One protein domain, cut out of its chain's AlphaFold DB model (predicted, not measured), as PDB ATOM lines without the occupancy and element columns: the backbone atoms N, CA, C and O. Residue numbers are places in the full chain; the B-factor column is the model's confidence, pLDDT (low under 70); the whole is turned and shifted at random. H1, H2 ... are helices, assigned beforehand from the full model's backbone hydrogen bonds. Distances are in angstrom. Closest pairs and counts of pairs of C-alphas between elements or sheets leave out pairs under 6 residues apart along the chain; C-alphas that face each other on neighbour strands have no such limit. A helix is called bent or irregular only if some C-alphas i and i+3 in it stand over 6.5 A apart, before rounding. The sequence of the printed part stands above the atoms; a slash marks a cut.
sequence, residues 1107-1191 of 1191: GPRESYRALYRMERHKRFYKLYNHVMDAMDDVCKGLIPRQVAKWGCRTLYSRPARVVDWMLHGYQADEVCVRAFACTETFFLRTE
ATOM      1  N   GLY A1107     -29.282 -65.466  70.062       64.44
ATOM      2  CA  GLY A1107     -30.664 -65.477  70.539       64.44
ATOM      3  C   GLY A1107     -31.674 -65.353  69.384       64.44
ATOM      4  O   GLY A1107     -31.333 -64.811  68.323       64.44
ATOM      5  N   PRO A1108     -32.938 -65.791  69.551       70.25
ATOM      6  CA  PRO A1108     -33.956 -65.641  68.508       70.25
ATOM      7  C   PRO A1108     -34.076 -64.190  68.014       70.25
ATOM      8  O   PRO A1108     -34.047 -63.942  66.809       70.25
ATOM      9  N   ARG A1109     -34.081 -63.212  68.936       66.25
ATOM     10  CA  ARG A1109     -34.140 -61.769  68.626       66.25
ATOM     11  C   ARG A1109     -32.919 -61.280  67.832       66.25
ATOM     12  O   ARG A1109     -33.068 -60.455  66.934       66.25
ATOM     13  N   GLU A1110     -31.725 -61.818  68.086       70.44
ATOM     14  CA  GLU A1110     -30.516 -61.510  67.305       70.44
ATOM     15  C   GLU A1110     -30.570 -62.117  65.902       70.44
ATOM     16  O   GLU A1110     -30.224 -61.456  64.922       70.44
ATOM     17  N   SER A1111     -31.055 -63.355  65.805       73.00
ATOM     18  CA  SER A1111     -31.223 -64.090  64.550       73.00
ATOM     19  C   SER A1111     -32.229 -63.381  63.633       73.00
ATOM     20  O   SER A1111     -31.939 -63.155  62.456       73.00
ATOM     21  N   TYR A1112     -33.351 -62.901  64.181       76.38
ATOM     22  CA  TYR A1112     -34.282 -62.018  63.469       76.38
ATOM     23  C   TYR A1112     -33.640 -60.672  63.093       76.38
ATOM     24  O   TYR A1112     -33.714 -60.278  61.928       76.38
ATOM     25  N   ARG A1113     -32.924 -59.996  64.008       79.19
ATOM     26  CA  ARG A1113     -32.173 -58.757  63.701       79.19
ATOM     27  C   ARG A1113     -31.086 -58.967  62.629       79.19
ATOM     28  O   ARG A1113     -30.726 -58.016  61.934       79.19
ATOM     29  N   ALA A1114     -30.546 -60.174  62.460       74.06
ATOM     30  CA  ALA A1114     -29.608 -60.519  61.388       74.06
ATOM     31  C   ALA A1114     -30.327 -60.768  60.049       74.06
ATOM     32  O   ALA A1114     -29.939 -60.190  59.031       74.06
ATOM     33  N   LEU A1115     -31.406 -61.557  60.047       79.38
ATOM     34  CA  LEU A1115     -32.228 -61.822  58.859       79.38
ATOM     35  C   LEU A1115     -32.865 -60.541  58.299       79.38
ATOM     36  O   LEU A1115     -32.810 -60.309  57.091       79.38
ATOM     37  N   TYR A1116     -33.386 -59.669  59.166       75.94
ATOM     38  CA  TYR A1116     -33.950 -58.374  58.779       75.94
ATOM     39  C   TYR A1116     -32.889 -57.455  58.152       75.94
ATOM     40  O   TYR A1116     -33.111 -56.891  57.079       75.94
ATOM     41  N   ARG A1117     -31.687 -57.373  58.748       81.19
ATOM     42  CA  ARG A1117     -30.556 -56.635  58.157       81.19
ATOM     43  C   ARG A1117     -30.155 -57.201  56.792       81.19
ATOM     44  O   ARG A1117     -29.940 -56.417  55.868       81.19
ATOM     45  N   MET A1118     -30.120 -58.525  56.626       76.88
ATOM     46  CA  MET A1118     -29.854 -59.171  55.332       76.88
ATOM     47  C   MET A1118     -30.934 -58.861  54.284       76.88
ATOM     48  O   MET A1118     -30.604 -58.619  53.123       76.88
ATOM     49  N   GLU A1119     -32.218 -58.842  54.653       80.69
ATOM     50  CA  GLU A1119     -33.298 -58.535  53.707       80.69
ATOM     51  C   GLU A1119     -33.346 -57.040  53.341       80.69
ATOM     52  O   GLU A1119     -33.500 -56.720  52.162       80.69
ATOM     53  N   ARG A1120     -33.091 -56.121  54.290       76.75
ATOM     54  CA  ARG A1120     -32.921 -54.682  53.996       76.75
ATOM     55  C   ARG A1120     -31.787 -54.454  52.987       76.75
ATOM     56  O   ARG A1120     -31.981 -53.718  52.023       76.75
ATOM     57  N   HIS A1121     -30.657 -55.157  53.123       79.50
ATOM     58  CA  HIS A1121     -29.565 -55.102  52.138       79.50
ATOM     59  C   HIS A1121     -29.967 -55.674  50.767       79.50
ATOM     60  O   HIS A1121     -29.644 -55.074  49.743       79.50
ATOM     61  N   LYS A1122     -30.707 -56.793  50.707       81.06
ATOM     62  CA  LYS A1122     -31.221 -57.336  49.430       81.06
ATOM     63  C   LYS A1122     -32.163 -56.357  48.723       81.06
ATOM     64  O   LYS A1122     -32.073 -56.216  47.504       81.06
ATOM     65  N   ARG A1123     -33.047 -55.676  49.465       77.88
ATOM     66  CA  ARG A1123     -33.936 -54.632  48.922       77.88
ATOM     67  C   ARG A1123     -33.132 -53.434  48.409       77.88
ATOM     68  O   ARG A1123     -33.321 -53.053  47.255       77.88
ATOM     69  N   PHE A1124     -32.172 -52.933  49.195       85.00
ATOM     70  CA  PHE A1124     -31.264 -51.851  48.792       85.00
ATOM     71  C   PHE A1124     -30.528 -52.172  47.483       85.00
ATOM     72  O   PHE A1124     -30.601 -51.393  46.540       85.00
ATOM     73  N   TYR A1125     -29.870 -53.333  47.374       84.62
ATOM     74  CA  TYR A1125     -29.100 -53.676  46.171       84.62
ATOM     75  C   TYR A1125     -29.966 -53.907  44.922       84.62
ATOM     76  O   TYR A1125     -29.535 -53.558  43.824       84.62
ATOM     77  N   LYS A1126     -31.190 -54.443  45.059       81.94
ATOM     78  CA  LYS A1126     -32.151 -54.508  43.940       81.94
ATOM     79  C   LYS A1126     -32.505 -53.104  43.442       81.94
ATOM     80  O   LYS A1126     -32.365 -52.822  42.256       81.94
ATOM     81  N   LEU A1127     -32.925 -52.228  44.357       79.50
ATOM     82  CA  LEU A1127     -33.323 -50.853  44.055       79.50
ATOM     83  C   LEU A1127     -32.160 -50.045  43.455       79.50
ATOM     84  O   LEU A1127     -32.335 -49.371  42.445       79.50
ATOM     85  N   TYR A1128     -30.956 -50.197  44.009       87.00
ATOM     86  CA  TYR A1128     -29.728 -49.583  43.503       87.00
ATOM     87  C   TYR A1128     -29.427 -49.957  42.055       87.00
ATOM     88  O   TYR A1128     -29.114 -49.075  41.258       87.00
ATOM     89  N   ASN A1129     -29.567 -51.231  41.685       83.62
ATOM     90  CA  ASN A1129     -29.348 -51.653  40.304       83.62
ATOM     91  C   ASN A1129     -30.381 -51.028  39.349       83.62
ATOM     92  O   ASN A1129     -29.995 -50.536  38.296       83.62
ATOM     93  N   HIS A1130     -31.660 -50.948  39.736       81.31
ATOM     94  CA  HIS A1130     -32.689 -50.293  38.915       81.31
ATOM     95  C   HIS A1130     -32.466 -48.778  38.755       81.31
ATOM     96  O   HIS A1130     -32.628 -48.251  37.654       81.31
ATOM     97  N   VAL A1131     -32.044 -48.079  39.817       81.06
ATOM     98  CA  VAL A1131     -31.673 -46.653  39.751       81.06
ATOM     99  C   VAL A1131     -30.431 -46.449  38.873       81.06
ATOM    100  O   VAL A1131     -30.400 -45.519  38.067       81.06
ATOM    101  N   MET A1132     -29.433 -47.334  38.972       83.44
ATOM    102  CA  MET A1132     -28.245 -47.306  38.113       83.44
ATOM    103  C   MET A1132     -28.582 -47.551  36.639       83.44
ATOM    104  O   MET A1132     -28.124 -46.778  35.804       83.44
ATOM    105  N   ASP A1133     -29.402 -48.557  36.319       82.25
ATOM    106  CA  ASP A1133     -29.850 -48.843  34.949       82.25
ATOM    107  C   ASP A1133     -30.610 -47.642  34.348       82.25
ATOM    108  O   ASP A1133     -30.351 -47.247  33.210       82.25
ATOM    109  N   ALA A1134     -31.494 -47.003  35.127       78.06
ATOM    110  CA  ALA A1134     -32.220 -45.807  34.699       78.06
ATOM    111  C   ALA A1134     -31.286 -44.604  34.451       78.06
ATOM    112  O   ALA A1134     -31.431 -43.911  33.440       78.06
ATOM    113  N   MET A1135     -30.296 -44.369  35.325       79.50
ATOM    114  CA  MET A1135     -29.263 -43.346  35.100       79.50
ATOM    115  C   MET A1135     -28.414 -43.654  33.859       79.50
ATOM    116  O   MET A1135     -28.110 -42.747  33.082       79.50
ATOM    117  N   ASP A1136     -28.079 -44.926  33.635       82.12
ATOM    118  CA  ASP A1136     -27.351 -45.401  32.459       82.12
ATOM    119  C   ASP A1136     -28.116 -45.119  31.157       82.12
ATOM    120  O   ASP A1136     -27.518 -44.644  30.189       82.12
ATOM    121  N   ASP A1137     -29.429 -45.355  31.123       78.81
ATOM    122  CA  ASP A1137     -30.265 -45.071  29.951       78.81
ATOM    123  C   ASP A1137     -30.409 -43.562  29.684       78.81
ATOM    124  O   ASP A1137     -30.283 -43.134  28.532       78.81
ATOM    125  N   VAL A1138     -30.557 -42.722  30.718       75.00
ATOM    126  CA  VAL A1138     -30.523 -41.249  30.566       75.00
ATOM    127  C   VAL A1138     -29.181 -40.784  29.989       75.00
ATOM    128  O   VAL A1138     -29.139 -39.991  29.041       75.00
ATOM    129  N   CYS A1139     -28.076 -41.311  30.518       80.81
ATOM    130  CA  CYS A1139     -26.719 -40.931  30.132       80.81
ATOM    131  C   CYS A1139     -26.270 -41.448  28.760       80.81
ATOM    132  O   CYS A1139     -25.396 -40.844  28.134       80.81
ATOM    133  N   LYS A1140     -26.876 -42.528  28.257       78.19
ATOM    134  CA  LYS A1140     -26.646 -43.045  26.896       78.19
ATOM    135  C   LYS A1140     -27.624 -42.469  25.868       78.19
ATOM    136  O   LYS A1140     -27.261 -42.367  24.696       78.19
ATOM    137  N   GLY A1141     -28.853 -42.157  26.286       70.75
ATOM    138  CA  GLY A1141     -29.979 -41.857  25.400       70.75
ATOM    139  C   GLY A1141     -30.312 -40.375  25.219       70.75
ATOM    140  O   GLY A1141     -30.645 -39.982  24.102       70.75
ATOM    141  N   LEU A1142     -30.230 -39.558  26.279       61.81
ATOM    142  CA  LEU A1142     -30.755 -38.183  26.265       61.81
ATOM    143  C   LEU A1142     -29.689 -37.088  26.305       61.81
ATOM    144  O   LEU A1142     -29.810 -36.099  25.582       61.81
ATOM    145  N   ILE A1143     -28.657 -37.227  27.141       67.25
ATOM    146  CA  ILE A1143     -27.701 -36.129  27.346       67.25
ATOM    147  C   ILE A1143     -26.759 -36.014  26.128       67.25
ATOM    148  O   ILE A1143     -26.087 -36.992  25.779       67.25
ATOM    149  N   PRO A1144     -26.636 -34.835  25.479       66.81
ATOM    150  CA  PRO A1144     -25.690 -34.638  24.384       66.81
ATOM    151  C   PRO A1144     -24.258 -34.985  24.806       66.81
ATOM    152  O   PRO A1144     -23.812 -34.610  25.890       66.81
ATOM    153  N   ARG A1145     -23.499 -35.658  23.929       58.84
ATOM    154  CA  ARG A1145     -22.165 -36.226  24.241       58.84
ATOM    155  C   ARG A1145     -21.147 -35.240  24.838       58.84
ATOM    156  O   ARG A1145     -20.202 -35.682  25.481       58.84
ATOM    157  N   GLN A1146     -21.318 -33.939  24.612       57.53
ATOM    158  CA  GLN A1146     -20.489 -32.879  25.195       57.53
ATOM    159  C   GLN A1146     -20.813 -32.659  26.687       57.53
ATOM    160  O   GLN A1146     -19.907 -32.697  27.518       57.53
ATOM    161  N   VAL A1147     -22.098 -32.536  27.037       59.47
ATOM    162  CA  VAL A1147     -22.585 -32.349  28.419       59.47
ATOM    163  C   VAL A1147     -22.472 -33.642  29.237       59.47
ATOM    164  O   VAL A1147     -22.137 -33.608  30.422       59.47
ATOM    165  N   ALA A1148     -22.667 -34.803  28.596       61.41
ATOM    166  CA  ALA A1148     -22.650 -36.117  29.245       61.41
ATOM    167  C   ALA A1148     -21.363 -36.387  30.046       61.41
ATOM    168  O   ALA A1148     -21.418 -37.014  31.101       61.41
ATOM    169  N   LYS A1149     -20.208 -35.858  29.612       61.09
ATOM    170  CA  LYS A1149     -18.919 -36.033  30.309       61.09
ATOM    171  C   LYS A1149     -18.909 -35.463  31.739       61.09
ATOM    172  O   LYS A1149     -18.169 -35.973  32.580       61.09
ATOM    173  N   TRP A1150     -19.718 -34.439  32.015       63.56
ATOM    174  CA  TRP A1150     -19.805 -33.790  33.327       63.56
ATOM    175  C   TRP A1150     -21.123 -34.102  34.041       63.56
ATOM    176  O   TRP A1150     -21.083 -34.561  35.180       63.56
ATOM    177  N   GLY A1151     -22.269 -33.967  33.362       68.31
ATOM    178  CA  GLY A1151     -23.585 -34.234  33.959       68.31
ATOM    179  C   GLY A1151     -23.721 -35.666  34.487       68.31
ATOM    180  O   GLY A1151     -24.095 -35.877  35.641       68.31
ATOM    181  N   CYS A1152     -23.310 -36.666  33.699       77.62
ATOM    182  CA  CYS A1152     -23.368 -38.065  34.133       77.62
ATOM    183  C   CYS A1152     -22.425 -38.359  35.297       77.62
ATOM    184  O   CYS A1152     -22.785 -39.109  36.199       77.62
ATOM    185  N   ARG A1153     -21.241 -37.733  35.336       74.62
ATOM    186  CA  ARG A1153     -20.306 -37.900  36.458       74.62
ATOM    187  C   ARG A1153     -20.921 -37.419  37.778       74.62
ATOM    188  O   ARG A1153     -20.675 -38.037  38.811       74.62
ATOM    189  N   THR A1154     -21.733 -36.364  37.738       69.62
ATOM    190  CA  THR A1154     -22.496 -35.882  38.896       69.62
ATOM    191  C   THR A1154     -23.631 -36.844  39.263       69.62
ATOM    192  O   THR A1154     -23.739 -37.213  40.432       69.62
ATOM    193  N   LEU A1155     -24.419 -37.323  38.290       71.50
ATOM    194  CA  LEU A1155     -25.510 -38.289  38.522       71.50
ATOM    195  C   LEU A1155     -24.998 -39.593  39.161       71.50
ATOM    196  O   LEU A1155     -25.429 -39.954  40.255       71.50
ATOM    197  N   TYR A1156     -23.985 -40.225  38.559       80.50
ATOM    198  CA  TYR A1156     -23.354 -41.448  39.077       80.50
ATOM    199  C   TYR A1156     -22.645 -41.273  40.433       80.50
ATOM    200  O   TYR A1156     -22.267 -42.266  41.049       80.50
ATOM    201  N   SER A1157     -22.461 -40.042  40.930       78.88
ATOM    202  CA  SER A1157     -21.902 -39.806  42.273       78.88
ATOM    203  C   SER A1157     -22.939 -39.892  43.401       78.88
ATOM    204  O   SER A1157     -22.561 -39.933  44.571       78.88
ATOM    205  N   ARG A1158     -24.244 -39.928  43.076       80.88
ATOM    206  CA  ARG A1158     -25.354 -39.910  44.048       80.88
ATOM    207  C   ARG A1158     -26.336 -41.110  44.055       80.88
ATOM    208  O   ARG A1158     -27.259 -41.042  44.867       80.88
ATOM    209  N   PRO A1159     -26.181 -42.224  43.299       80.25
ATOM    210  CA  PRO A1159     -27.209 -43.276  43.224       80.25
ATOM    211  C   PRO A1159     -27.497 -43.918  44.587       80.25
ATOM    212  O   PRO A1159     -28.652 -44.142  44.922       80.25
ATOM    213  N   ALA A1160     -26.474 -44.121  45.426       80.19
ATOM    214  CA  ALA A1160     -26.655 -44.654  46.777       80.19
ATOM    215  C   ALA A1160     -27.518 -43.745  47.673       80.19
ATOM    216  O   ALA A1160     -28.303 -44.262  48.457       80.19
ATOM    217  N   ARG A1161     -27.417 -42.412  47.534       81.12
ATOM    218  CA  ARG A1161     -28.264 -41.459  48.278       81.12
ATOM    219  C   ARG A1161     -29.683 -41.396  47.725       81.12
ATOM    220  O   ARG A1161     -30.617 -41.332  48.503       81.12
ATOM    221  N   VAL A1162     -29.847 -41.466  46.403       80.25
ATOM    222  CA  VAL A1162     -31.169 -41.539  45.753       80.25
ATOM    223  C   VAL A1162     -31.937 -42.779  46.227       80.25
ATOM    224  O   VAL A1162     -33.090 -42.669  46.627       80.25
ATOM    225  N   VAL A1163     -31.272 -43.936  46.262       83.12
ATOM    226  CA  VAL A1163     -31.816 -45.203  46.783       83.12
ATOM    227  C   VAL A1163     -32.142 -45.108  48.271       83.12
ATOM    228  O   VAL A1163     -33.190 -45.580  48.696       83.12
ATOM    229  N   ASP A1164     -31.258 -44.499  49.062       80.38
ATOM    230  CA  ASP A1164     -31.466 -44.322  50.498       80.38
ATOM    231  C   ASP A1164     -32.661 -43.401  50.791       80.38
ATOM    232  O   ASP A1164     -33.510 -43.748  51.606       80.38
ATOM    233  N   TRP A1165     -32.812 -42.289  50.067       82.12
ATOM    234  CA  TRP A1165     -33.985 -41.417  50.175       82.12
ATOM    235  C   TRP A1165     -35.278 -42.134  49.748       82.12
ATOM    236  O   TRP A1165     -36.264 -42.089  50.479       82.12
ATOM    237  N   MET A1166     -35.267 -42.893  48.647       76.81
ATOM    238  CA  MET A1166     -36.418 -43.717  48.233       76.81
ATOM    239  C   MET A1166     -36.815 -44.773  49.282       76.81
ATOM    240  O   MET A1166     -37.990 -45.101  49.405       76.81
ATOM    241  N   LEU A1167     -35.861 -45.301  50.060       79.81
ATOM    242  CA  LEU A1167     -36.130 -46.251  51.151       79.81
ATOM    243  C   LEU A1167     -36.599 -45.589  52.454       79.81
ATOM    244  O   LEU A1167     -37.101 -46.296  53.325       79.81
ATOM    245  N   HIS A1168     -36.450 -44.270  52.581       80.44
ATOM    246  CA  HIS A1168     -36.979 -43.466  53.686       80.44
ATOM    247  C   HIS A1168     -38.237 -42.669  53.279       80.44
ATOM    248  O   HIS A1168     -38.613 -41.732  53.973       80.44
ATOM    249  N   GLY A1169     -38.891 -43.032  52.166       79.94
ATOM    250  CA  GLY A1169     -40.195 -42.483  51.770       79.94
ATOM    251  C   GLY A1169     -40.183 -41.080  51.152       79.94
ATOM    252  O   GLY A1169     -41.255 -40.533  50.916       79.94
ATOM    253  N   TYR A1170     -39.010 -40.506  50.864       74.50
ATOM    254  CA  TYR A1170     -38.903 -39.182  50.238       74.50
ATOM    255  C   TYR A1170     -39.596 -39.136  48.874       74.50
ATOM    256  O   TYR A1170     -39.426 -40.048  48.054       74.50
ATOM    257  N   GLN A1171     -40.318 -38.047  48.607       72.50
ATOM    258  CA  GLN A1171     -41.021 -37.882  47.340       72.50
ATOM    259  C   GLN A1171     -40.057 -37.638  46.172       72.50
ATOM    260  O   GLN A1171     -38.882 -37.287  46.322       72.50
ATOM    261  N   ALA A1172     -40.546 -37.913  44.966       65.75
ATOM    262  CA  ALA A1172     -39.714 -38.006  43.775       65.75
ATOM    263  C   ALA A1172     -39.089 -36.652  43.375       65.75
ATOM    264  O   ALA A1172     -37.951 -36.598  42.898       65.75
ATOM    265  N   ASP A1173     -39.804 -35.557  43.627       62.81
ATOM    266  CA  ASP A1173     -39.341 -34.180  43.489       62.81
ATOM    267  C   ASP A1173     -38.303 -33.812  44.565       62.81
ATOM    268  O   ASP A1173     -37.237 -33.302  44.215       62.81
ATOM    269  N   GLU A1174     -38.532 -34.151  45.840       70.69
ATOM    270  CA  GLU A1174     -37.576 -33.937  46.936       70.69
ATOM    271  C   GLU A1174     -36.240 -34.632  46.658       70.69
ATOM    272  O   GLU A1174     -35.169 -34.033  46.798       70.69
ATOM    273  N   VAL A1175     -36.298 -35.893  46.218       73.06
ATOM    274  CA  VAL A1175     -35.139 -36.681  45.780       73.06
ATOM    275  C   VAL A1175     -34.396 -35.958  44.660       73.06
ATOM    276  O   VAL A1175     -33.168 -35.855  44.695       73.06
ATOM    277  N   CYS A1176     -35.116 -35.425  43.675       68.56
ATOM    278  CA  CYS A1176     -34.534 -34.723  42.538       68.56
ATOM    279  C   CYS A1176     -33.951 -33.338  42.899       68.56
ATOM    280  O   CYS A1176     -32.898 -32.967  42.364       68.56
ATOM    281  N   VAL A1177     -34.548 -32.613  43.850       72.12
ATOM    282  CA  VAL A1177     -33.995 -31.375  44.431       72.12
ATOM    283  C   VAL A1177     -32.730 -31.683  45.235       72.12
ATOM    284  O   VAL A1177     -31.674 -31.112  44.957       72.12
ATOM    285  N   ARG A1178     -32.777 -32.649  46.162       71.38
ATOM    286  CA  ARG A1178     -31.628 -33.075  46.991       71.38
ATOM    287  C   ARG A1178     -30.497 -33.700  46.165       71.38
ATOM    288  O   ARG A1178     -29.323 -33.596  46.529       71.38
ATOM    289  N   ALA A1179     -30.810 -34.298  45.014       67.19
ATOM    290  CA  ALA A1179     -29.825 -34.762  44.038       67.19
ATOM    291  C   ALA A1179     -29.159 -33.624  43.235       67.19
ATOM    292  O   ALA A1179     -28.176 -33.894  42.539       67.19
ATOM    293  N   PHE A1180     -29.642 -32.377  43.341       65.31
ATOM    294  CA  PHE A1180     -29.329 -31.236  42.464       65.31
ATOM    295  C   PHE A1180     -29.595 -31.538  40.975       65.31
ATOM    296  O   PHE A1180     -28.905 -31.031  40.092       65.31
ATOM    297  N   ALA A1181     -30.578 -32.394  40.679       59.72
ATOM    298  CA  ALA A1181     -30.914 -32.771  39.308       59.72
ATOM    299  C   ALA A1181     -31.729 -31.682  38.587       59.72
ATOM    300  O   ALA A1181     -31.645 -31.575  37.365       59.72
ATOM    301  N   CYS A1182     -32.482 -30.862  39.333       55.69
ATOM    302  CA  CYS A1182     -33.346 -29.815  38.770       55.69
ATOM    303  C   CYS A1182     -32.752 -28.396  38.836       55.69
ATOM    304  O   CYS A1182     -33.425 -27.446  38.447       55.69
ATOM    305  N   THR A1183     -31.529 -28.213  39.346       52.19
ATOM    306  CA  THR A1183     -30.914 -26.877  39.445       52.19
ATOM    307  C   THR A1183     -30.361 -26.435  38.093       52.19
ATOM    308  O   THR A1183     -29.580 -27.171  37.491       52.19
ATOM    309  N   GLU A1184     -30.676 -25.219  37.641       44.34
ATOM    310  CA  GLU A1184     -30.207 -24.676  36.349       44.34
ATOM    311  C   GLU A1184     -28.674 -24.718  36.206       44.34
ATOM    312  O   GLU A1184     -28.139 -25.004  35.134       44.34
ATOM    313  N   THR A1185     -27.955 -24.557  37.322       48.84
ATOM    314  CA  THR A1185     -26.493 -24.689  37.444       48.84
ATOM    315  C   THR A1185     -25.929 -26.050  37.012       48.84
ATOM    316  O   THR A1185     -24.734 -26.141  36.730       48.84
ATOM    317  N   PHE A1186     -26.758 -27.097  36.909       51.16
ATOM    318  CA  PHE A1186     -26.373 -28.401  36.357       51.16
ATOM    319  C   PHE A1186     -26.085 -28.325  34.846       51.16
ATOM    320  O   PHE A1186     -25.227 -29.054  34.348       51.16
ATOM    321  N   PHE A1187     -26.760 -27.418  34.129       44.34
ATOM    322  CA  PHE A1187     -26.572 -27.184  32.693       44.34
ATOM    323  C   PHE A1187     -25.807 -25.886  32.400       44.34
ATOM    324  O   PHE A1187     -24.927 -25.890  31.541       44.34
ATOM    325  N   LEU A1188     -26.039 -24.811  33.164       40.34
ATOM    326  CA  LEU A1188     -25.361 -23.514  32.988       40.34
ATOM    327  C   LEU A1188     -23.840 -23.560  33.222       40.34
ATOM    328  O   LEU A1188     -23.135 -22.643  32.824       40.34
ATOM    329  N   ARG A1189     -23.288 -24.637  33.801       35.41
ATOM    330  CA  ARG A1189     -21.830 -24.860  33.887       35.41
ATOM    331  C   ARG A1189     -21.229 -25.419  32.574       35.41
ATOM    332  O   ARG A1189     -20.221 -26.124  32.623       35.41
ATOM    333  N   THR A1190     -21.862 -25.183  31.416       34.38
ATOM    334  CA  THR A1190     -21.413 -25.699  30.102       34.38
ATOM    335  C   THR A1190     -21.488 -24.717  28.921       34.38
ATOM    336  O   THR A1190     -21.263 -25.150  27.790       34.38
ATOM    337  N   GLU A1191     -21.721 -23.422  29.170       30.25
ATOM    338  CA  GLU A1191     -21.514 -22.330  28.194       30.25
ATOM    339  C   GLU A1191     -20.250 -21.516  28.529       30.25
ATOM    340  O   GLU A1191     -19.978 -21.330  29.739       30.25
TER     341      GLU A1191
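AT A GLANCE: This is residues 1107 to 1191 of the 1191 residues of an uncharacterized protein of Cafeteria roenbergensis (UniProt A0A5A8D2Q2). One long helix, H1, makes the longest axis; its first part sticks out free with residues 1107 to 1119, and the rest of the printed part folds back along its other part. H2 runs back beside the last turns of H1 as a helical hairpin, H3 crosses H1 farther back, and H4 packs on H3, away from H1, before the last stretch turns toward H2 with the short H5, residues 1185 to 1188, and runs on to residue 1191. The printed part has 85 residues with five named helices, in the order H1 to H5, and no named strand: the class is all helix. The whole is loose, with a radius of gyration of the C-alphas of 16.6 A, and spans 61 by 22 by 15 A, its length made in part by the free arm of H1.

HOW THE PARTS SIT: H1, residues 1108 to 1141, touches H2, residues 1145 to 1155, with its residues 1135 to 1139 alone; the closest C-alphas are those of Cys 1139 and Cys 1152, 6.0 A apart. This hairpin has a shallow tilt of 15 degrees, opposite ways. H1 touches H3, residues 1159 to 1167, with its residues 1124 to 1132 alone, at a steep tilt of 55 degrees, opposite ways; the closest C-alphas, of Tyr 1128 and Val 1163, are 5.9 A apart. H2 and H3 meet only through their link. H3 touches H4, residues 1172 to 1178, at a steep tilt of 48 degrees, opposite ways, closest at the C-alphas of Val 1162 and Val 1175, 6.3 A apart. H2 and H5, residues 1185 to 1188, only just touch, with 3 pairs of C-alphas within 8 A; the closest are those of Gly 1151 and Phe 1186, 6.9 A apart. H4 is apart from H1, H2 and H5. In H1, H3 and H4 every O i to N i+4 pair is within hydrogen-bond range, in H2 4 of 7 are, and H5 is too short for such a pair.

IN THESE COORDINATES: H1 measures 49.4 A from C-alpha 1108 at (-33.956, -65.641, 68.508) to C-alpha 1141 at (-29.979, -41.857, 25.400). H2 measures 14.8 A and is neither bent nor irregular, but only just: C-alphas 1146 and 1149 are 6.2 A apart. H3 measures 12.3 A, H4 10.0 A and H5 4.7 A, ending at C-alpha 1188 at (-25.361, -23.514, 32.988).

THE WHOLE: The C-alphas of Gly 1107 and Glu 1191, the two farthest apart, are 61.1 A apart. Without residues 1107 to 1119 the body spans 43 by 22 by 15 A. The printed part has no cut, and the links are tight but for the short one from H4 to H5. The mean pLDDT of the printed part is 71.1; 29 residues are under 70, among them 1142 to 1151 and 1179 to 1191, the latter ending at the chain's last residue.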